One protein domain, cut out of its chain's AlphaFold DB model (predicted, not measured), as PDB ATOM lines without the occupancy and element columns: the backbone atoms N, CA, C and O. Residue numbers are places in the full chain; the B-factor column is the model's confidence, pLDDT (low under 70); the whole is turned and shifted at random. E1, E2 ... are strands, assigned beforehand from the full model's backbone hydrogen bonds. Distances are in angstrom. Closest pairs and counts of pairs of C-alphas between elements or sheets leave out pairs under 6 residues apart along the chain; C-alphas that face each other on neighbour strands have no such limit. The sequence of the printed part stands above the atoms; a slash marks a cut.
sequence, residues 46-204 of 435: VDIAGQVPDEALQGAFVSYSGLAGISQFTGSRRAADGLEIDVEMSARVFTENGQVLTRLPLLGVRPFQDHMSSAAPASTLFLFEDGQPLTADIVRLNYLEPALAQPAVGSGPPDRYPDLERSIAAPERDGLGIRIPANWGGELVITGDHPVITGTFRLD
ATOM      1  N   VAL A  46      49.326   4.801 -15.655       89.81
ATOM      2  CA  VAL A  46      49.174   5.603 -14.436       89.81
ATOM      3  C   VAL A  46      49.664   4.881 -13.176       89.81
ATOM      4  O   VAL A  46      50.175   5.519 -12.261       89.81
ATOM      5  N   ASP A  47      49.560   3.553 -13.142       90.00
ATOM      6  CA  ASP A  47      50.055   2.736 -12.032       90.00
ATOM      7  C   ASP A  47      51.565   2.447 -12.149       90.00
ATOM      8  O   ASP A  47      52.193   2.030 -11.176       90.00
ATOM      9  N   ILE A  48      52.159   2.639 -13.332       93.06
ATOM     10  CA  ILE A  48      53.550   2.280 -13.660       93.06
ATOM     11  C   ILE A  48      54.471   3.512 -13.627       93.06
ATOM     12  O   ILE A  48      55.612   3.427 -13.159       93.06
ATOM     13  N   ALA A  49      53.977   4.654 -14.108       92.75
ATOM     14  CA  ALA A  49      54.700   5.917 -14.183       92.75
ATOM     15  C   ALA A  49      55.213   6.366 -12.801       92.75
ATOM     16  O   ALA A  49      54.602   6.120 -11.758       92.75
ATOM     17  N   GLY A  50      56.400   6.974 -12.773       90.06
ATOM     18  CA  GLY A  50      57.092   7.340 -11.535       90.06
ATOM     19  C   GLY A  50      57.617   6.161 -10.696       90.06
ATOM     20  O   GLY A  50      58.133   6.391  -9.595       90.06
ATOM     21  N   GLN A  51      57.474   4.908 -11.149       91.94
ATOM     22  CA  GLN A  51      58.127   3.718 -10.568       91.94
ATOM     23  C   GLN A  51      59.153   3.082 -11.516       91.94
ATOM     24  O   GLN A  51      60.107   2.449 -11.066       91.94
ATOM     25  N   VAL A  52      58.945   3.246 -12.819       93.31
ATOM     26  CA  VAL A  52      59.811   2.777 -13.905       93.31
ATOM     27  C   VAL A  52      60.440   4.003 -14.585       93.31
ATOM     28  O   VAL A  52      59.792   5.049 -14.590       93.31
ATOM     29  N   PRO A  53      61.674   3.917 -15.127       94.75
ATOM     30  CA  PRO A  53      62.269   5.024 -15.874       94.75
ATOM     31  C   PRO A  53      61.382   5.462 -17.043       94.75
ATOM     32  O   PRO A  53      60.879   4.614 -17.785       94.75
ATOM     33  N   ASP A  54      61.214   6.772 -17.218       96.56
ATOM     34  CA  ASP A  54      60.361   7.343 -18.266       96.56
ATOM     35  C   ASP A  54      60.833   6.937 -19.667       96.56
ATOM     36  O   ASP A  54      60.015   6.712 -20.555       96.56
ATOM     37  N   GLU A  55      62.140   6.731 -19.863       95.50
ATOM     38  CA  GLU A  55      62.707   6.293 -21.142       95.50
ATOM     39  C   GLU A  55      62.181   4.917 -21.573       95.50
ATOM     40  O   GLU A  55      62.107   4.626 -22.765       95.50
ATOM     41  N   ALA A  56      61.790   4.070 -20.614       94.69
ATOM     42  CA  ALA A  56      61.186   2.771 -20.890       94.69
ATOM     43  C   ALA A  56      59.679   2.858 -21.195       94.69
ATOM     44  O   ALA A  56      59.100   1.867 -21.636       94.69
ATOM     45  N   LEU A  57      59.048   4.012 -20.947       95.62
ATOM     46  CA  LEU A  57      57.624   4.278 -21.182       95.62
ATOM     47  C   LEU A  57      57.384   5.272 -22.328       95.62
ATOM     48  O   LEU A  57      56.247   5.428 -22.766       95.62
ATOM     49  N   GLN A  58      58.425   5.941 -22.827       94.88
ATOM     50  CA  GLN A  58      58.314   6.960 -23.867       94.88
ATOM     51  C   GLN A  58      57.540   6.449 -25.091       94.88
ATOM     52  O   GLN A  58      57.896   5.440 -25.703       94.88
ATOM     53  N   GLY A  59      56.487   7.174 -25.479       92.75
ATOM     54  CA  GLY A  59      55.656   6.838 -26.636       92.75
ATOM     55  C   GLY A  59      54.651   5.707 -26.403       92.75
ATOM     56  O   GLY A  59      53.916   5.366 -27.333       92.75
ATOM     57  N   ALA A  60      54.580   5.151 -25.189       96.00
ATOM     58  CA  ALA A  60      53.542   4.210 -24.787       96.00
ATOM     59  C   ALA A  60      52.152   4.831 -24.975       96.00
ATOM     60  O   ALA A  60      51.917   5.969 -24.570       96.00
ATOM     61  N   PHE A  61      51.215   4.081 -25.551       96.00
ATOM     62  CA  PHE A  61      49.821   4.505 -25.635       96.00
ATOM     63  C   PHE A  61      49.200   4.424 -24.245       96.00
ATOM     64  O   PHE A  61      48.948   3.330 -23.740       96.00
ATOM     65  N   VAL A  62      48.946   5.566 -23.618       95.88
ATOM     66  CA  VAL A  62      48.270   5.596 -22.318       95.88
ATOM     67  C   VAL A  62      46.810   5.207 -22.502       95.88
ATOM     68  O   VAL A  62      46.295   4.359 -21.773       95.88
ATOM     69  N   SER A  63      46.169   5.753 -23.536       94.56
ATOM     70  CA  SER A  63      44.795   5.418 -23.884       94.56
ATOM     71  C   SER A  63      44.501   5.506 -25.377       94.56
ATOM     72  O   SER A  63      45.205   6.162 -26.150       94.56
ATOM     73  N   TYR A  64      43.421   4.829 -25.765       92.06
ATOM     74  CA  TYR A  64      42.815   4.882 -27.088       92.06
ATOM     75  C   TYR A  64      41.293   4.952 -26.956       92.06
ATOM     76  O   TYR A  64      40.692   4.242 -26.147       92.06
ATOM     77  N   SER A  65      40.674   5.779 -27.794       88.62
ATOM     78  CA  SER A  65      39.236   5.811 -28.040       88.62
ATOM     79  C   SER A  65      39.009   6.072 -29.523       88.62
ATOM     80  O   SER A  65      39.492   7.073 -30.045       88.62
ATOM     81  N   GLY A  66      38.220   5.239 -30.206       81.50
ATOM     82  CA  GLY A  66      37.865   5.494 -31.610       81.50
ATOM     83  C   GLY A  66      37.175   6.851 -31.824       81.50
ATOM     84  O   GLY A  66      37.274   7.436 -32.895       81.50
ATOM     85  N   LEU A  67      36.531   7.398 -30.785       86.94
ATOM     86  CA  LEU A  67      35.859   8.698 -30.834       86.94
ATOM     87  C   LEU A  67      36.755   9.884 -30.468       86.94
ATOM     88  O   LEU A  67      36.403  11.010 -30.811       86.94
ATOM     89  N   ALA A  68      37.852   9.661 -29.740       91.69
ATOM     90  CA  ALA A  68      38.672  10.737 -29.173       91.69
ATOM     91  C   ALA A  68      40.150  10.689 -29.586       91.69
ATOM     92  O   ALA A  68      40.864  11.666 -29.408       91.69
ATOM     93  N   GLY A  69      40.599   9.593 -30.197       92.75
ATOM     94  CA  GLY A  69      41.959   9.408 -30.682       92.75
ATOM     95  C   GLY A  69      42.841   8.678 -29.677       92.75
ATOM     96  O   GLY A  69      42.393   7.756 -28.993       92.75
ATOM     97  N   ILE A  70      44.112   9.065 -29.614       95.38
ATOM     98  CA  ILE A  70      45.124   8.425 -28.763       95.38
ATOM     99  C   ILE A  70      45.786   9.434 -27.832       95.38
ATOM    100  O   ILE A  70      45.928  10.606 -28.180       95.38
ATOM    101  N   SER A  71      46.243   8.952 -26.677       96.75
ATOM    102  CA  SER A  71      47.209   9.655 -25.833       96.75
ATOM    103  C   SER A  71      48.492   8.835 -25.715       96.75
ATOM    104  O   SER A  71      48.451   7.613 -25.546       96.75
ATOM    105  N   GLN A  72      49.639   9.497 -25.827       97.12
ATOM    106  CA  GLN A  72      50.957   8.888 -25.716       97.12
ATOM    107  C   GLN A  72      51.733   9.507 -24.562       97.12
ATOM    108  O   GLN A  72      51.758  10.723 -24.412       97.12
ATOM    109  N   PHE A  73      52.372   8.663 -23.760       97.75
ATOM    110  CA  PHE A  73      53.191   9.079 -22.631       97.75
ATOM    111  C   PHE A  73      54.436   9.835 -23.104       97.75
ATOM    112  O   PHE A  73      55.167   9.348 -23.977       97.75
ATOM    113  N   THR A  74      54.696  10.994 -22.498       97.19
ATOM    114  CA  THR A  74      55.883  11.816 -22.779       97.19
ATOM    115  C   THR A  74      56.771  12.052 -21.563       97.19
ATOM    116  O   THR A  74      57.930  12.417 -21.744       97.19
ATOM    117  N   GLY A  75      56.268  11.827 -20.348       96.94
ATOM    118  CA  GLY A  75      57.061  11.943 -19.130       96.94
ATOM    119  C   GLY A  75      56.229  11.826 -17.861       96.94
ATOM    120  O   GLY A  75      54.996  11.864 -17.881       96.94
ATOM    121  N   SER A  76      56.912  11.666 -16.733       95.75
ATOM    122  CA  SER A  76      56.296  11.703 -15.418       95.75
ATOM    123  C   SER A  76      57.178  12.390 -14.389       95.75
ATOM    124  O   SER A  76      58.407  12.399 -14.457       95.75
ATOM    125  N   ARG A  77      56.542  12.970 -13.374       93.75
ATOM    126  CA  ARG A  77      57.260  13.625 -12.286       93.75
ATOM    127  C   ARG A  77      56.547  13.411 -10.970       93.75
ATOM    128  O   ARG A  77      55.367  13.713 -10.819       93.75
ATOM    129  N   ARG A  78      57.287  12.931  -9.971       88.56
ATOM    130  CA  ARG A  78      56.797  12.940  -8.590       88.56
ATOM    131  C   ARG A  78      56.835  14.369  -8.060       88.56
ATOM    132  O   ARG A  78      57.898  14.987  -8.011       88.56
ATOM    133  N   ALA A  79      55.678  14.863  -7.651       81.56
ATOM    134  CA  ALA A  79      55.514  16.121  -6.944       81.56
ATOM    135  C   ALA A  79      55.265  15.851  -5.450       81.56
ATOM    136  O   ALA A  79      55.078  14.709  -5.024       81.56
ATOM    137  N   ALA A  80      55.284  16.902  -4.629       78.00
ATOM    138  CA  ALA A  80      55.018  16.773  -3.194       78.00
ATOM    139  C   ALA A  80      53.581  16.297  -2.902       78.00
ATOM    140  O   ALA A  80      53.334  15.659  -1.883       78.00
ATOM    141  N   ASP A  81      52.652  16.601  -3.807       78.25
ATOM    142  CA  ASP A  81      51.222  16.326  -3.731       78.25
ATOM    143  C   ASP A  81      50.776  15.150  -4.616       78.25
ATOM    144  O   ASP A  81      49.583  14.881  -4.691       78.25
ATOM    145  N   GLY A  82      51.706  14.407  -5.230       88.69
ATOM    146  CA  GLY A  82      51.382  13.184  -5.963       88.69
ATOM    147  C   GLY A  82      52.239  12.942  -7.203       88.69
ATOM    148  O   GLY A  82      53.465  13.072  -7.162       88.69
ATOM    149  N   LEU A  83      51.600  12.513  -8.290       92.25
ATOM    150  CA  LEU A  83      52.258  12.180  -9.555       92.25
ATOM    151  C   LEU A  83      51.689  13.047 -10.675       92.25
ATOM    152  O   LEU A  83      50.477  13.122 -10.854       92.25
ATOM    153  N   GLU A  84      52.569  13.670 -11.444       95.38
ATOM    154  CA  GLU A  84      52.231  14.298 -12.715       95.38
ATOM    155  C   GLU A  84      52.599  13.344 -13.849       95.38
ATOM    156  O   GLU A  84      53.681  12.749 -13.839       95.38
ATOM    157  N   ILE A  85      51.685  13.185 -14.800       96.50
ATOM    158  CA  ILE A  85      51.892  12.426 -16.032       96.50
ATOM    159  C   ILE A  85      51.637  13.358 -17.203       96.50
ATOM    160  O   ILE A  85      50.536  13.899 -17.337       96.50
ATOM    161  N   ASP A  86      52.644  13.489 -18.053       97.81
ATOM    162  CA  ASP A  86      52.576  14.260 -19.277       97.81
ATOM    163  C   ASP A  86      52.265  13.338 -20.456       97.81
ATOM    164  O   ASP A  86      52.810  12.232 -20.595       97.81
ATOM    165  N   VAL A  87      51.345  13.795 -21.303       98.00
ATOM    166  CA  VAL A  87      50.932  13.095 -22.515       98.00
ATOM    167  C   VAL A  87      50.853  14.034 -23.710       98.00
ATOM    168  O   VAL A  87      50.503  15.206 -23.585       98.00
ATOM    169  N   GLU A  88      51.103  13.488 -24.894       97.50
ATOM    170  CA  GLU A  88      50.711  14.076 -26.172       97.50
ATOM    171  C   GLU A  88      49.445  13.375 -26.670       97.50
ATOM    172  O   GLU A  88      49.356  12.147 -26.671       97.50
ATOM    173  N   MET A  89      48.441  14.144 -27.075       97.31
ATOM    174  CA  MET A  89      47.143  13.648 -27.514       97.31
ATOM    175  C   MET A  89      46.927  13.997 -28.979       97.31
ATOM    176  O   MET A  89      46.808  15.168 -29.335       97.31
ATOM    177  N   SER A  90      46.818  12.967 -29.818       95.56
ATOM    178  CA  SER A  90      46.311  13.106 -31.187       95.56
ATOM    179  C   SER A  90      44.788  13.009 -31.141       95.56
ATOM    180  O   SER A  90      44.226  11.910 -31.172       95.56
ATOM    181  N   ALA A  91      44.137  14.161 -31.006       94.94
ATOM    182  CA  ALA A  91      42.711  14.276 -30.731       94.94
ATOM    183  C   ALA A  91      41.847  13.988 -31.970       94.94
ATOM    184  O   ALA A  91      42.338  13.951 -33.103       94.94
ATOM    185  N   ARG A  92      40.533  13.833 -31.788       94.38
ATOM    186  CA  ARG A  92      39.567  13.709 -32.897       94.38
ATOM    187  C   ARG A  92      38.671  14.931 -32.985       94.38
ATOM    188  O   ARG A  92      38.305  15.506 -31.966       94.38
ATOM    189  N   VAL A  93      38.297  15.310 -34.198       93.75
ATOM    190  CA  VAL A  93      37.438  16.461 -34.477       93.75
ATOM    191  C   VAL A  93      36.170  16.029 -35.180       93.75
ATOM    192  O   VAL A  93      36.155  15.086 -35.970       93.75
ATOM    193  N   PHE A  94      35.087  16.714 -34.835       92.81
ATOM    194  CA  PHE A  94      33.751  16.450 -35.338       92.81
ATOM    195  C   PHE A  94      32.926  17.742 -35.351       92.81
ATOM    196  O   PHE A  94      33.280  18.738 -34.714       92.81
ATOM    197  N   THR A  95      31.808  17.723 -36.075       92.19
ATOM    198  CA  THR A  95      30.827  18.813 -36.077       92.19
ATOM    199  C   THR A  95      29.595  18.375 -35.308       92.19
ATOM    200  O   THR A  95      29.032  17.316 -35.577       92.19
ATOM    201  N   GLU A  96      29.119  19.219 -34.404       91.31
ATOM    202  CA  GLU A  96      27.850  19.032 -33.706       91.31
ATOM    203  C   GLU A  96      27.096  20.357 -33.737       91.31
ATOM    204  O   GLU A  96      27.642  21.395 -33.377       91.31
ATOM    205  N   ASN A  97      25.856  20.353 -34.236       91.88
ATOM    206  CA  ASN A  97      25.025  21.560 -34.355       91.88
ATOM    207  C   ASN A  97      25.709  22.738 -35.091       91.88
ATOM    208  O   ASN A  97      25.483  23.899 -34.760       91.88
ATOM    209  N   GLY A  98      26.545  22.442 -36.094       89.44
ATOM    210  CA  GLY A  98      27.280  23.447 -36.874       89.44
ATOM    211  C   GLY A  98      28.538  23.998 -36.194       89.44
ATOM    212  O   GLY A  98      29.223  24.830 -36.783       89.44
ATOM    213  N   GLN A  99      28.867  23.529 -34.991       93.19
ATOM    214  CA  GLN A  99      30.077  23.900 -34.268       93.19
ATOM    215  C   GLN A  99      31.154  22.827 -34.435       93.19
ATOM    216  O   GLN A  99      30.869  21.634 -34.321       93.19
ATOM    217  N   VAL A 100      32.392  23.257 -34.683       94.19
ATOM    218  CA  VAL A 100      33.564  22.373 -34.701       94.19
ATOM    219  C   VAL A 100      34.030  22.136 -33.270       94.19
ATOM    220  O   VAL A 100      34.233  23.089 -32.512       94.19
ATOM    221  N   LEU A 101      34.167  20.864 -32.913       95.81
ATOM    222  CA  LEU A 101      34.519  20.405 -31.579       95.81
ATOM    223  C   LEU A 101      35.675  19.404 -31.652       95.81
ATOM    224  O   LEU A 101      35.765  18.615 -32.594       95.81
ATOM    225  N   THR A 102      36.493  19.386 -30.605       96.25
ATOM    226  CA  THR A 102      37.573  18.418 -30.404       96.25
ATOM    227  C   THR A 102      37.223  17.479 -29.253       96.25
ATOM    228  O   THR A 102      36.730  17.919 -28.214       96.25
ATOM    229  N   ARG A 103      37.482  16.177 -29.418       96.00
ATOM    230  CA  ARG A 103      37.400  15.144 -28.377       96.00
ATOM    231  C   ARG A 103      38.796  14.648 -28.034       96.00
ATOM    232  O   ARG A 103      39.558  14.301 -28.930       96.00
ATOM    233  N   LEU A 104      39.086  14.574 -26.740       96.25
ATOM    234  CA  LEU A 104      40.362  14.146 -26.169       96.25
ATOM    235  C   LEU A 104      40.142  12.907 -25.299       96.25
ATOM    236  O   LEU A 104      39.184  12.904 -24.521       96.25
ATOM    237  N   PRO A 105      40.982  11.866 -25.393       95.56
ATOM    238  CA  PRO A 105      40.818  10.684 -24.563       95.56
ATOM    239  C   PRO A 105      41.264  10.971 -23.119       95.56
ATOM    240  O   PRO A 105      42.174  11.762 -22.875       95.56
ATOM    241  N   LEU A 106      40.632  10.311 -22.147       96.06
ATOM    242  CA  LEU A 106      41.092  10.309 -20.750       96.06
ATOM    243  C   LEU A 106      42.223   9.286 -20.542       96.06
ATOM    244  O   LEU A 106      42.582   8.567 -21.468       96.06
ATOM    245  N   LEU A 107      42.779   9.189 -19.330       95.44
ATOM    246  CA  LEU A 107      43.873   8.251 -19.024       95.44
ATOM    247  C   LEU A 107      43.448   6.774 -18.929       95.44
ATOM    248  O   LEU A 107      44.295   5.894 -19.050       95.44
ATOM    249  N   GLY A 108      42.171   6.482 -18.661       94.50
ATOM    250  CA  GLY A 108      41.664   5.109 -18.651       94.50
ATOM    251  C   GLY A 108      41.299   4.616 -20.053       94.50
ATOM    252  O   GLY A 108      41.129   5.404 -20.985       94.50
ATOM    253  N   VAL A 109      41.116   3.304 -20.195       93.75
ATOM    254  CA  VAL A 109      40.697   2.675 -21.456       93.75
ATOM    255  C   VAL A 109      39.416   1.890 -21.251       93.75
ATOM    256  O   VAL A 109      39.351   1.000 -20.401       93.75
ATOM    257  N   ARG A 110      38.414   2.205 -22.077       90.44
ATOM    258  CA  ARG A 110      37.093   1.574 -22.047       90.44
ATOM    259  C   ARG A 110      37.198   0.089 -22.400       90.44
ATOM    260  O   ARG A 110      37.886  -0.235 -23.368       90.44
ATOM    261  N   PRO A 111      36.451  -0.798 -21.717       85.94
ATOM    262  CA  PRO A 111      36.152  -2.136 -22.229       85.94
ATOM    263  C   PRO A 111      35.165  -2.012 -23.403       85.94
ATOM    264  O   PRO A 111      33.971  -2.272 -23.264       85.94
ATOM    265  N   PHE A 112      35.655  -1.500 -24.532       83.81
ATOM    266  CA  PHE A 112      34.900  -1.352 -25.770       83.81
ATOM    267  C   PHE A 112      35.029  -2.643 -26.560       83.81
ATOM    268  O   PHE A 112      36.147  -3.055 -26.857       83.81
ATOM    269  N   GLN A 113      33.911  -3.288 -26.881       81.62
ATOM    270  CA  GLN A 113      33.926  -4.612 -27.505       81.62
ATOM    271  C   GLN A 113      34.855  -5.595 -26.751       81.62
ATOM    272  O   GLN A 113      34.734  -5.792 -25.535       81.62
ATOM    273  N   ASP A 114      35.783  -6.227 -27.469       78.25
ATOM    274  CA  ASP A 114      36.803  -7.155 -26.993       78.25
ATOM    275  C   ASP A 114      38.116  -6.441 -26.623       78.25
ATOM    276  O   ASP A 114      39.173  -7.057 -26.647       78.25
ATOM    277  N   HIS A 115      38.103  -5.146 -26.300       86.31
ATOM    278  CA  HIS A 115      39.303  -4.445 -25.837       86.31
ATOM    279  C   HIS A 115      39.576  -4.724 -24.356       86.31
ATOM    280  O   HIS A 115      38.675  -4.627 -23.517       86.31
ATOM    281  N   MET A 116      40.842  -4.971 -24.000       87.12
ATOM    282  CA  MET A 116      41.236  -4.967 -22.589       87.12
ATOM    283  C   MET A 116      41.185  -3.542 -22.032       87.12
ATOM    284  O   MET A 116      41.856  -2.644 -22.544       87.12
ATOM    285  N   SER A 117      40.422  -3.353 -20.956       89.31
ATOM    286  CA  SER A 117      40.287  -2.058 -20.286       89.31
ATOM    287  C   SER A 117      41.445  -1.746 -19.339       89.31
ATOM    288  O   SER A 117      42.231  -2.620 -18.961       89.31
ATOM    289  N   SER A 118      41.522  -0.486 -18.921       92.50
ATOM    290  CA  SER A 118      42.372  -0.011 -17.829       92.50
ATOM    291  C   SER A 118      41.640   1.078 -17.046       92.50
ATOM    292  O   SER A 118      40.739   1.743 -17.562       92.50
ATOM    293  N   ALA A 119      42.003   1.246 -15.777       92.06
ATOM    294  CA  ALA A 119      41.432   2.281 -14.926       92.06
ATOM    295  C   ALA A 119      42.446   3.402 -14.692       92.06
ATOM    296  O   ALA A 119      43.643   3.152 -14.576       92.06
ATOM    297  N   ALA A 120      41.946   4.624 -14.567       93.62
ATOM    298  CA  ALA A 120      42.693   5.758 -14.060       93.62
ATOM    299  C   ALA A 120      41.990   6.310 -12.808       93.62
ATOM    300  O   ALA A 120      40.754   6.348 -12.760       93.62
ATOM    301  N   PRO A 121      42.743   6.729 -11.783       93.06
ATOM    302  CA  PRO A 121      42.184   7.411 -10.628       93.06
ATOM    303  C   PRO A 121      41.759   8.838 -10.999       93.06
ATOM    304  O   PRO A 121      41.985   9.316 -12.113       93.06
ATOM    305  N   ALA A 122      41.115   9.517 -10.051       93.94
ATOM    306  CA  ALA A 122      40.760  10.918 -10.223       93.94
ATOM    307  C   ALA A 122      42.020  11.776 -10.391       93.94
ATOM    308  O   ALA A 122      43.081  11.470  -9.843       93.94
ATOM    309  N   SER A 123      41.899  12.842 -11.172       94.88
ATOM    310  CA  SER A 123      43.023  13.699 -11.535       94.88
ATOM    311  C   SER A 123      42.581  15.132 -11.819       94.88
ATOM    312  O   SER A 123      41.394  15.436 -11.952       94.88
ATOM    313  N   THR A 124      43.557  16.030 -11.897       96.12
ATOM    314  CA  THR A 124      43.388  17.380 -12.439       96.12
ATOM    315  C   THR A 124      44.144  17.468 -13.755       96.12
ATOM    316  O   THR A 124      45.350  17.238 -13.779       96.12
ATOM    317  N   LEU A 125      43.442  17.783 -14.839       97.19
ATOM    318  CA  LEU A 125      43.992  17.887 -16.185       97.19
ATOM    319  C   LEU A 125      44.269  19.347 -16.545       97.19
ATOM    320  O   LEU A 125      43.375  20.188 -16.465       97.19
ATOM    321  N   PHE A 126      45.487  19.621 -16.994       97.00
ATOM    322  CA  PHE A 126      45.888  20.883 -17.609       97.00
ATOM    323  C   PHE A 126      46.173  20.639 -19.087       97.00
ATOM    324  O   PHE A 126      46.873  19.687 -19.423       97.00
ATOM    325  N   LEU A 127      45.614  21.473 -19.961       97.88
ATOM    326  CA  LEU A 127      45.751  21.338 -21.410       97.88
ATOM    327  C   LEU A 127      46.639  22.443 -21.964       97.88
ATOM    328  O   LEU A 127      46.514  23.600 -21.556       97.88
ATOM    329  N   PHE A 128      47.475  22.087 -22.932       97.94
ATOM    330  CA  PHE A 128      48.366  23.013 -23.609       97.94
ATOM    331  C   PHE A 128      48.388  22.759 -25.116       97.94
ATOM    332  O   PHE A 128      48.443  21.615 -25.571       97.94
ATOM    333  N   GLU A 129      48.411  23.840 -25.882       96.88
ATOM    334  CA  GLU A 129      48.600  23.845 -27.331       96.88
ATOM    335  C   GLU A 129      49.811  24.731 -27.635       96.88
ATOM    336  O   GLU A 129      49.943  25.818 -27.073       96.88
ATOM    337  N   ASP A 130      50.757  24.224 -28.430       94.44
ATOM    338  CA  ASP A 130      52.030  24.902 -28.726       94.44
ATOM    339  C   ASP A 130      52.793  25.391 -27.473       94.44
ATOM    340  O   ASP A 130      53.446  26.437 -27.457       94.44
ATOM    341  N   GLY A 131      52.693  24.625 -26.380       94.25
ATOM    342  CA  GLY A 131      53.316  24.935 -25.090       94.25
ATOM    343  C   GLY A 131      52.642  26.060 -24.296       94.25
ATOM    344  O   GLY A 131      53.156  26.449 -23.249       94.25
ATOM    345  N   GLN A 132      51.506  26.589 -24.760       96.56
ATOM    346  CA  GLN A 132      50.707  27.587 -24.049       96.56
ATOM    347  C   GLN A 132      49.447  26.959 -23.450       96.56
ATOM    348  O   GLN A 132      48.882  26.051 -24.056       96.56
ATOM    349  N   PRO A 133      48.965  27.428 -22.283       97.00
ATOM    350  CA  PRO A 133      47.732  26.908 -21.710       97.00
ATOM    351  C   PRO A 133      46.538  27.095 -22.651       97.00
ATOM    352  O   PRO A 133      46.270  28.202 -23.120       97.00
ATOM    353  N   LEU A 134      45.796  26.017 -22.889       95.44
ATOM    354  CA  LEU A 134      44.629  26.016 -23.759       95.44
ATOM    355  C   LEU A 134      43.387  26.489 -22.992       95.44
ATOM    356  O   LEU A 134      42.981  25.888 -21.996       95.44
ATOM    357  N   THR A 135      42.745  27.550 -23.483       89.75
ATOM    358  CA  THR A 135      41.572  28.174 -22.843       89.75
ATOM    359  C   THR A 135      40.252  27.866 -23.549       89.75
ATOM    360  O   THR A 135      39.291  28.609 -23.374       89.75
ATOM    361  N   ALA A 136      40.198  26.800 -24.352       91.50
ATOM    362  CA  ALA A 136      38.974  26.372 -25.021       91.50
ATOM    363  C   ALA A 136      37.836  26.108 -24.017       91.50
ATOM    364  O   ALA A 136      38.067  25.666 -22.878       91.50
ATOM    365  N   ASP A 137      36.604  26.363 -24.459       93.50
ATOM    366  CA  ASP A 137      35.415  26.081 -23.666       93.50
ATOM    367  C   ASP A 137      35.197  24.572 -23.593       93.50
ATOM    368  O   ASP A 137      35.294  23.850 -24.589       93.50
ATOM    369  N   ILE A 138      34.883  24.090 -22.392       94.81
ATOM    370  CA  ILE A 138      34.560  22.685 -22.172       94.81
ATOM    371  C   ILE A 138      33.066  22.497 -22.403       94.81
ATOM    372  O   ILE A 138      32.246  23.135 -21.749       94.81
ATOM    373  N   VAL A 139      32.728  21.596 -23.320       95.50
ATOM    374  CA  VAL A 139      31.344  21.306 -23.710       95.50
ATOM    375  C   VAL A 139      30.750  20.173 -22.890       95.50
ATOM    376  O   VAL A 139      29.559  20.197 -22.592       95.50
ATOM    377  N   ARG A 140      31.550  19.135 -22.620       96.81
ATOM    378  CA  ARG A 140      31.172  17.989 -21.784       96.81
ATOM    379  C   ARG A 140      32.368  17.102 -21.462       96.81
ATOM    380  O   ARG A 140      33.371  17.105 -22.171       96.81
ATOM    381  N   LEU A 141      32.202  16.280 -20.439       97.62
ATOM    382  CA  LEU A 141      33.043  15.143 -20.099       97.62
ATOM    383  C   LEU A 141      32.171  13.886 -20.085       97.62
ATOM    384  O   LEU A 141      31.235  13.801 -19.293       97.62
ATOM    385  N   ASN A 142      32.489  12.920 -20.938       96.12
ATOM    386  CA  ASN A 142      31.881  11.593 -20.931       96.12
ATOM    387  C   ASN A 142      32.884  10.601 -20.354       96.12
ATOM    388  O   ASN A 142      34.049  10.619 -20.745       96.12
ATOM    389  N   TYR A 143      32.465   9.730 -19.446       95.75
ATOM    390  CA  TYR A 143      33.358   8.718 -18.893       95.75
ATOM    391  C   TYR A 143      32.594   7.525 -18.340       95.75
ATOM    392  O   TYR A 143      31.415   7.619 -18.000       95.75
ATOM    393  N   LEU A 144      33.313   6.416 -18.207       94.94
ATOM    394  CA  LEU A 144      32.808   5.217 -17.565       94.94
ATOM    395  C   LEU A 144      33.259   5.189 -16.102       94.94
ATOM    396  O   LEU A 144      34.461   5.184 -15.818       94.94
ATOM    397  N   GLU A 145      32.307   5.190 -15.170       94.31
ATOM    398  CA  GLU A 145      32.586   5.184 -13.733       94.31
ATOM    399  C   GLU A 145      33.219   3.847 -13.302       94.31
ATOM    400  O   GLU A 145      32.687   2.779 -13.613       94.31
ATOM    401  N   PRO A 146      34.348   3.856 -12.571       88.06
ATOM    402  CA  PRO A 146      35.019   2.631 -12.174       88.06
ATOM    403  C   PRO A 146      34.249   1.922 -11.053       88.06
ATOM    404  O   PRO A 146      34.140   2.440  -9.946       88.06
ATOM    405  N   ALA A 147      33.778   0.695 -11.300       86.69
ATOM    406  CA  ALA A 147      33.023  -0.091 -10.316       86.69
ATOM    407  C   ALA A 147      33.403  -1.582 -10.312       86.69
ATOM    408  O   ALA A 147      33.857  -2.137 -11.304       86.69
ATOM    409  N   LEU A 148      33.200  -2.296  -9.206       86.06
ATOM    410  CA  LEU A 148      33.266  -3.763  -9.242       86.06
ATOM    411  C   LEU A 148      31.951  -4.301  -9.815       86.06
ATOM    412  O   LEU A 148      31.009  -4.557  -9.070       86.06
ATOM    413  N   ALA A 149      31.892  -4.435 -11.138       84.88
ATOM    414  CA  ALA A 149      30.702  -4.851 -11.869       84.88
ATOM    415  C   ALA A 149      31.018  -5.938 -12.904       84.88
ATOM    416  O   ALA A 149      32.113  -5.988 -13.472       84.88
ATOM    417  N   GLN A 150      30.025  -6.784 -13.168       85.12
ATOM    418  CA  GLN A 150      30.014  -7.667 -14.332       85.12
ATOM    419  C   GLN A 150      29.495  -6.905 -15.550       85.12
ATOM    420  O   GLN A 150      28.672  -6.000 -15.386       85.12
ATOM    421  N   PRO A 151      29.960  -7.245 -16.761       83.94
ATOM    422  CA  PRO A 151      29.429  -6.629 -17.963       83.94
ATOM    423  C   PRO A 151      27.963  -7.040 -18.149       83.94
ATOM    424  O   PRO A 151      27.581  -8.184 -17.890       83.94
ATOM    425  N   ALA A 152      27.137  -6.103 -18.611       84.75
ATOM    426  CA  ALA A 152      25.712  -6.335 -18.857       84.75
ATOM    427  C   ALA A 152      25.467  -7.185 -20.118       84.75
ATOM    428  O   ALA A 152      24.419  -7.813 -20.269       84.75
ATOM    429  N   VAL A 153      26.442  -7.205 -21.029       79.12
ATOM    430  CA  VAL A 153      26.420  -7.917 -22.312       79.12
ATOM    431  C   VAL A 153      27.787  -8.559 -22.581       79.12
ATOM    432  O   VAL A 153      28.748  -8.303 -21.861       79.12
ATOM    433  N   GLY A 154      27.884  -9.418 -23.602       74.94
ATOM    434  CA  GLY A 154      29.182  -9.937 -24.065       74.94
ATOM    435  C   GLY A 154      30.022  -8.878 -24.799       74.94
ATOM    436  O   GLY A 154      29.648  -7.713 -24.815       74.94
ATOM    437  N   SER A 155      31.122  -9.259 -25.454       73.31
ATOM    438  CA  SER A 155      32.013  -8.307 -26.153       73.31
ATOM    439  C   SER A 155      31.623  -7.946 -27.584       73.31
ATOM    440  O   SER A 155      32.293  -7.126 -28.197       73.31
ATOM    441  N   GLY A 156      30.600  -8.576 -28.162       71.62
ATOM    442  CA  GLY A 156      30.150  -8.204 -29.506       71.62
ATOM    443  C   GLY A 156      29.654  -6.749 -29.561       71.62
ATOM    444  O   GLY A 156      30.025  -6.007 -30.470       71.62
ATOM    445  N   PRO A 157      28.821  -6.316 -28.595       78.00
ATOM    446  CA  PRO A 157      28.398  -4.925 -28.487       78.00
ATOM    447  C   PRO A 157      29.529  -3.962 -28.071       78.00
ATOM    448  O   PRO A 157      30.379  -4.329 -27.260       78.00
ATOM    449  N   PRO A 158      29.495  -2.703 -28.554       75.06
ATOM    450  CA  PRO A 158      30.469  -1.674 -28.188       75.06
ATOM    451  C   PRO A 158      30.418  -1.291 -26.704       75.06
ATOM    452  O   PRO A 158      31.464  -1.161 -26.069       75.06
ATOM    453  N   ASP A 159      29.214  -1.165 -26.143       83.56
ATOM    454  CA  ASP A 159      29.010  -0.697 -24.773       83.56
ATOM    455  C   ASP A 159      28.628  -1.856 -23.854       83.56
ATOM    456  O   ASP A 159      27.527  -2.411 -23.918       83.56
ATOM    457  N   ARG A 160      29.562  -2.227 -22.978       84.81
ATOM    458  CA  ARG A 160      29.427  -3.390 -22.089       84.81
ATOM    459  C   ARG A 160      28.934  -3.068 -20.684       84.81
ATOM    460  O   ARG A 160      28.475  -3.961 -19.972       84.81
ATOM    461  N   TYR A 161      29.026  -1.802 -20.295       89.81
ATOM    462  CA  TYR A 161      28.718  -1.307 -18.955       89.81
ATOM    463  C   TYR A 161      27.820  -0.058 -19.015       89.81
ATOM    464  O   TYR A 161      28.198   0.990 -18.495       89.81
ATOM    465  N   PRO A 162      26.629  -0.136 -19.637       89.88
ATOM    466  CA  PRO A 162      25.779   1.037 -19.865       89.88
ATOM    467  C   PRO A 162      25.393   1.767 -18.568       89.88
ATOM    468  O   PRO A 162      25.327   2.991 -18.545       89.88
ATOM    469  N   ASP A 163      25.211   1.040 -17.462       90.19
ATOM    470  CA  ASP A 163      24.832   1.624 -16.165       90.19
ATOM    471  C   ASP A 163      25.956   2.446 -15.510       90.19
ATOM    472  O   ASP A 163      25.716   3.204 -14.562       90.19
ATOM    473  N   LEU A 164      27.192   2.315 -16.000       92.25
ATOM    474  CA  LEU A 164      28.359   3.049 -15.513       92.25
ATOM    475  C   LEU A 164      28.676   4.281 -16.369       92.25
ATOM    476  O   LEU A 164      29.561   5.049 -16.003       92.25
ATOM    477  N   GLU A 165      27.972   4.492 -17.484       94.00
ATOM    478  CA  GLU A 165      28.175   5.659 -18.342       94.00
ATOM    479  C   GLU A 165      27.754   6.938 -17.613       94.00
ATOM    480  O   GLU A 165      26.688   7.025 -16.990       94.00
ATOM    481  N   ARG A 166      28.611   7.952 -17.673       96.00
ATOM    482  CA  ARG A 166      28.399   9.259 -17.054       96.00
ATOM    483  C   ARG A 166      28.688  10.348 -18.070       96.00
ATOM    484  O   ARG A 166      29.646  10.268 -18.835       96.00
ATOM    485  N   SER A 167      27.880  11.401 -18.029       96.50
ATOM    486  CA  SER A 167      28.099  12.615 -18.810       96.50
ATOM    487  C   SER A 167      27.943  13.831 -17.910       96.50
ATOM    488  O   SER A 167      26.942  13.976 -17.206       96.50
ATOM    489  N   ILE A 168      28.952  14.694 -17.910       95.75
ATOM    490  CA  ILE A 168      28.989  15.944 -17.159       95.75
ATOM    491  C   ILE A 168      29.071  17.070 -18.182       95.75
ATOM    492  O   ILE A 168      30.074  17.193 -18.877       95.75
ATOM    493  N   ALA A 169      28.034  17.902 -18.278       91.44
ATOM    494  CA  ALA A 169      28.007  19.004 -19.243       91.44
ATOM    495  C   ALA A 169      29.095  20.059 -18.963       91.44
ATOM    496  O   ALA A 169      29.720  20.566 -19.880       91.44
ATOM    497  N   ALA A 170      29.374  20.361 -17.696       86.75
ATOM    498  CA  ALA A 170      30.417  21.312 -17.319       86.75
ATOM    499  C   ALA A 170      31.239  20.725 -16.162       86.75
ATOM    500  O   ALA A 170      30.798  20.814 -15.015       86.75
ATOM    501  N   PRO A 171      32.373  20.051 -16.434       90.56
ATOM    502  CA  PRO A 171      33.229  19.543 -15.370       90.56
ATOM    503  C   PRO A 171      33.799  20.694 -14.538       90.56
ATOM    504  O   PRO A 171      34.044  21.793 -15.043       90.56
ATOM    505  N   GLU A 172      33.997  20.430 -13.249       91.31
ATOM    506  CA  GLU A 172      34.522  21.411 -12.304       91.31
ATOM    507  C   GLU A 172      35.933  21.864 -12.702       91.31
ATOM    508  O   GLU A 172      36.754  21.074 -13.181       91.31
ATOM    509  N   ARG A 173      36.215  23.151 -12.478       91.31
ATOM    510  CA  ARG A 173      37.523  23.759 -12.712       91.31
ATOM    511  C   ARG A 173      38.122  24.323 -11.433       91.31
ATOM    512  O   ARG A 173      37.422  24.905 -10.612       91.31
ATOM    513  N   ASP A 174      39.440  24.217 -11.342       86.75
ATOM    514  CA  ASP A 174      40.287  24.861 -10.344       86.75
ATOM    515  C   ASP A 174      41.346  25.692 -11.085       86.75
ATOM    516  O   ASP A 174      42.354  25.175 -11.577       86.75
ATOM    517  N   GLY A 175      41.043  26.975 -11.304       89.44
ATOM    518  CA  GLY A 175      41.782  27.810 -12.252       89.44
ATOM    519  C   GLY A 175      41.703  27.252 -13.679       89.44
ATOM    520  O   GLY A 175      40.616  27.121 -14.241       89.44
ATOM    521  N   LEU A 176      42.860  26.928 -14.265       92.31
ATOM    522  CA  LEU A 176      42.958  26.265 -15.576       92.31
ATOM    523  C   LEU A 176      42.826  24.736 -15.490       92.31
ATOM    524  O   LEU A 176      42.652  24.084 -16.518       92.31
ATOM    525  N   GLY A 177      42.915  24.164 -14.288       95.56
ATOM    526  CA  GLY A 177      42.831  22.725 -14.075       95.56
ATOM    527  C   GLY A 177      41.398  22.220 -14.193       95.56
ATOM    528  O   GLY A 177      40.477  22.803 -13.625       95.56
ATOM    529  N   ILE A 178      41.211  21.116 -14.909       96.56
ATOM    530  CA  ILE A 178      39.922  20.452 -15.114       96.56
ATOM    531  C   ILE A 178      39.869  19.231 -14.201       96.56
ATOM    532  O   ILE A 178      40.739  18.364 -14.280       96.56
ATOM    533  N   ARG A 179      38.861  19.132 -13.335       95.81
ATOM    534  CA  ARG A 179      38.686  17.964 -12.464       95.81
ATOM    535  C   ARG A 179      38.148  16.793 -13.281       95.81
ATOM    536  O   ARG A 179      37.046  16.851 -13.823       95.81
ATOM    537  N   ILE A 180      38.933  15.722 -13.352       96.38
ATOM    538  CA  ILE A 180      38.586  14.479 -14.036       96.38
ATOM    539  C   ILE A 180      38.322  13.407 -12.971       96.38
ATOM    540  O   ILE A 180      39.225  13.091 -12.190       96.38
ATOM    541  N   PRO A 181      37.113  12.825 -12.907       95.81
ATOM    542  CA  PRO A 181      36.830  11.712 -12.010       95.81
ATOM    543  C   PRO A 181      37.685  10.484 -12.333       95.81
ATOM    544  O   PRO A 181      38.200  10.326 -13.446       95.81
ATOM    545  N   ALA A 182      37.786   9.569 -11.369       94.75
ATOM    546  CA  ALA A 182      38.290   8.236 -11.663       94.75
ATOM    547  C   ALA A 182      37.434   7.615 -12.778       94.75
ATOM    548  O   ALA A 182      36.217   7.798 -12.803       94.75
ATOM    549  N   ASN A 183      38.068   6.925 -13.722       94.81
ATOM    550  CA  ASN A 183      37.409   6.470 -14.943       94.81
ATOM    551  C   ASN A 183      38.024   5.172 -15.476       94.81
ATOM    552  O   ASN A 183      39.209   4.900 -15.293       94.81
ATOM    553  N   TRP A 184      37.219   4.387 -16.186       93.25
ATOM    554  CA  TRP A 184      37.687   3.334 -17.094       93.25
ATOM    555  C   TRP A 184      37.794   3.863 -18.523       93.25
ATOM    556  O   TRP A 184      37.412   3.194 -19.469       93.25
ATOM    557  N   GLY A 185      38.243   5.103 -18.695       94.19
ATOM    558  CA  GLY A 185      38.249   5.792 -19.978       94.19
ATOM    559  C   GLY A 185      36.996   6.616 -20.239       94.19
ATOM    560  O   GLY A 185      36.042   6.643 -19.458       94.19
ATOM    561  N   GLY A 186      37.043   7.349 -21.345       94.31
ATOM    562  CA  GLY A 186      36.080   8.389 -21.675       94.31
ATOM    563  C   GLY A 186      36.689   9.434 -22.598       94.31
ATOM    564  O   GLY A 186      37.809   9.263 -23.087       94.31
ATOM    565  N   GLU A 187      35.962  10.531 -22.783       96.00
ATOM    566  CA  GLU A 187      36.431  11.672 -23.549       96.00
ATOM    567  C   GLU A 187      36.035  13.021 -22.940       96.00
ATOM    568  O   GLU A 187      34.925  13.214 -22.437       96.00
ATOM    569  N   LEU A 188      36.952  13.981 -23.032       97.31
ATOM    570  CA  LEU A 188      36.685  15.394 -22.803       97.31
ATOM    571  C   LEU A 188      36.385  16.056 -24.149       97.31
ATOM    572  O   LEU A 188      37.133  15.876 -25.108       97.31
ATOM    573  N   VAL A 189      35.309  16.836 -24.217       97.19
ATOM    574  CA  VAL A 189      34.911  17.569 -25.421       97.19
ATOM    575  C   VAL A 189      35.103  19.058 -25.198       97.19
ATOM    576  O   VAL A 189      34.546  19.625 -24.255       97.19
ATOM    577  N   ILE A 190      35.852  19.687 -26.096       96.75
ATOM    578  CA  ILE A 190      36.133  21.120 -26.089       96.75
ATOM    579  C   ILE A 190      35.757  21.755 -27.427       96.75
ATOM    580  O   ILE A 190      35.632  21.078 -28.450       96.75
ATOM    581  N   THR A 191      35.564  23.066 -27.423       96.50
ATOM    582  CA  THR A 191      35.303  23.844 -28.636       96.50
ATOM    583  C   THR A 191      36.559  24.027 -29.480       96.50
ATOM    584  O   THR A 191      37.623  24.230 -28.909       96.50
ATOM    585  N   GLY A 192      36.418  24.066 -30.807       95.75
ATOM    586  CA  GLY A 192      37.525  24.326 -31.734       95.75
ATOM    587  C   GLY A 192      38.094  23.062 -32.377       95.75
ATOM    588  O   GLY A 192      37.698  21.944 -32.039       95.75
ATOM    589  N   ASP A 193      39.002  23.255 -33.335       94.62
ATOM    590  CA  ASP A 193      39.793  22.197 -33.977       94.62
ATOM    591  C   ASP A 193      41.207  22.227 -33.403       94.62
ATOM    592  O   ASP A 193      41.983  23.128 -33.711       94.62
ATOM    593  N   HIS A 194      41.504  21.250 -32.553       95.12
ATOM    594  CA  HIS A 194      42.781  21.116 -31.870       95.12
ATOM    595  C   HIS A 194      43.331  19.712 -32.141       95.12
ATOM    596  O   HIS A 194      43.011  18.766 -31.416       95.12
ATOM    597  N   PRO A 195      44.090  19.508 -33.232       89.06
ATOM    598  CA  PRO A 195      44.501  18.175 -33.663       89.06
ATOM    599  C   PRO A 195      45.552  17.530 -32.759       89.06
ATOM    600  O   PRO A 195      45.545  16.306 -32.603       89.06
ATOM    601  N   VAL A 196      46.425  18.340 -32.160       94.25
ATOM    602  CA  VAL A 196      47.480  17.891 -31.248       94.25
ATOM    603  C   VAL A 196      47.448  18.763 -30.005       94.25
ATOM    604  O   VAL A 196      47.611  19.976 -30.086       94.25
ATOM    605  N   ILE A 197      47.237  18.138 -28.851       97.06
ATOM    606  CA  ILE A 197      47.218  18.808 -27.550       97.06
ATOM    607  C   ILE A 197      48.169  18.066 -26.623       97.06
ATOM    608  O   ILE A 197      48.200  16.840 -26.611       97.06
ATOM    609  N   THR A 198      48.915  18.796 -25.806       98.12
ATOM    610  CA  THR A 198      49.660  18.201 -24.692       98.12
ATOM    611  C   THR A 198      48.865  18.357 -23.403       98.12
ATOM    612  O   THR A 198      48.161  19.348 -23.202       98.12
ATOM    613  N   GLY A 199      48.914  17.343 -22.547       97.56
ATOM    614  CA  GLY A 199      48.156  17.304 -21.307       97.56
ATOM    615  C   GLY A 199      49.036  16.906 -20.140       97.56
ATOM    616  O   GLY A 199      49.768  15.928 -20.241       97.56
ATOM    617  N   THR A 200      48.906  17.619 -19.026       97.44
ATOM    618  CA  THR A 200      49.485  17.213 -17.743       97.44
ATOM    619  C   THR A 200      48.356  16.775 -16.828       97.44
ATOM    620  O   THR A 200      47.488  17.571 -16.460       97.44
ATOM    621  N   PHE A 201      48.364  15.503 -16.448       96.62
ATOM    622  CA  PHE A 201      47.450  14.947 -15.463       96.62
ATOM    623  C   PHE A 201      48.137  14.902 -14.106       96.62
ATOM    624  O   PHE A 201      49.081  14.142 -13.902       96.62
ATOM    625  N   ARG A 202      47.631  15.689 -13.160       95.44
ATOM    626  CA  ARG A 202      48.061  15.648 -11.765       95.44
ATOM    627  C   ARG A 202      47.164  14.714 -10.966       95.44
ATOM    628  O   ARG A 202      45.952  14.920 -10.897       95.44
ATOM    629  N   LEU A 203      47.771  13.707 -10.363       92.62
ATOM    630  CA  LEU A 203      47.126  12.633  -9.620       92.62
ATOM    631  C   LEU A 203      47.456  12.798  -8.140       92.62
ATOM    632  O   LEU A 203      48.622  13.003  -7.802       92.62
ATOM    633  N   ASP A 204      46.455  12.662  -7.272       83.56
ATOM    634  CA  ASP A 204      46.670  12.637  -5.821       83.56
ATOM    635  C   ASP A 204      47.521  11.414  -5.417       83.56
ATOM    636  O   ASP A 204      47.608  10.451  -6.182       83.56
TER     637      ASP A 204
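Overview. This is residues 46 to 204 of the 435 residues of an uncharacterized protein of Chloroflexi bacterium (UniProt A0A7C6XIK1). One large, strongly twisted sheet curls round into a nearly closed barrel: E3, E10, E5 and E8 make one part of its wall, E4, E9 and E6 the other, E3 and E4 are joined as a hairpin, and a gap remains between E8 and E6, which do not pair. E1 and E2 branch off beyond E3, with E1 near one end of the barrel, and E7 continues the sheet beyond E6. The printed part has 159 residues with ten named strands, E1 to E10 in chain order, and no named helix; the class is all strand, though under half of the residues, 74, are in named strands. The sheet is branched and its neighbour pairs are antiparallel, with E1 to E4 forming a meander, each strand the antiparallel neighbour of the one before. The whole is compact, with a radius of gyration of the C-alphas of 15.2 A and spans of 42 by 40 by 26 A.

Along the chain. The longest strand is E3, residues 82 to 96, 36.8 A from first to last C-alpha; it begins at C-alpha 82 (51.382, 13.184, -5.963) and bends by 66 degrees at residue 93. E2, residues 69 to 79, is 28.1 A long and bends by 59 degrees at residue 74. E1, residues 61 to 65, begins at C-alpha 61 (49.821, 4.505, -25.635). E10, residues 196 to 203, is 22.3 A long and ends at C-alpha 203 (47.126, 12.633, -9.620). E4, residues 99 to 105, and E5, residues 123 to 129, are each 19.6 A long. E6, residues 138 to 144, measures 18.2 A and E9, residues 186 to 191, 17.0 A. The shortest by residues are E7, residues 165 to 168, and E8, residues 177 to 180.

Arrangement. E3 has three neighbours and its pairing is staggered: residues 82 to 91 pair with E2, 83 to 90 with E10 and 92 to 96 with E4. E2 lies on one side of E3 and E10 on the other side. E2 and E3 form a hairpin at 158 degrees, with N 72 and O 88 at 2.8 A. E3 and E10 are antiparallel, with N 89 and O 197 at 2.7 A. E5 lies on the other side of E10 from E3, with N 124 and O 202 at 2.8 A. E8, an edge strand, is antiparallel to E5, with N 125 and O 178 at 2.8 A. E3 and E4 form a hairpin, with N 103 and O 92 at 2.8 A. E9 lies on the other side of E4 from E3, with N 102 and O 190 at 2.9 A. E6 and E9 are antiparallel at 173 degrees, with N 187 and O 142 at 2.8 A. E6 and E7 form a hairpin, with N 141 and O 168 at 2.8 A, and E7 is an edge strand. E6 and E8 are only just apart, their closest C-alphas 8.2 A from each other. E1, also an edge strand, forms a hairpin with E2, with N 69 and O 65 at 2.8 A. The closest C-alphas of E1 and E4 are those of Ser 65 and Pro 105, 6.2 A apart.

Size, cuts and confidence. The two C-alphas farthest apart are those of Gln 51 and Gly 98, 45.1 A. The printed part, residues 46 to 204, has no cut. The links from E4 to E5, 17 residues, and from E6 to E7, 20 residues, are long. The C-alphas of residues 145 to 164 lie 13 to 25 A from the mean of all C-alphas. The mean pLDDT of the printed part is 92.2, and no printed residue of this model is under 70.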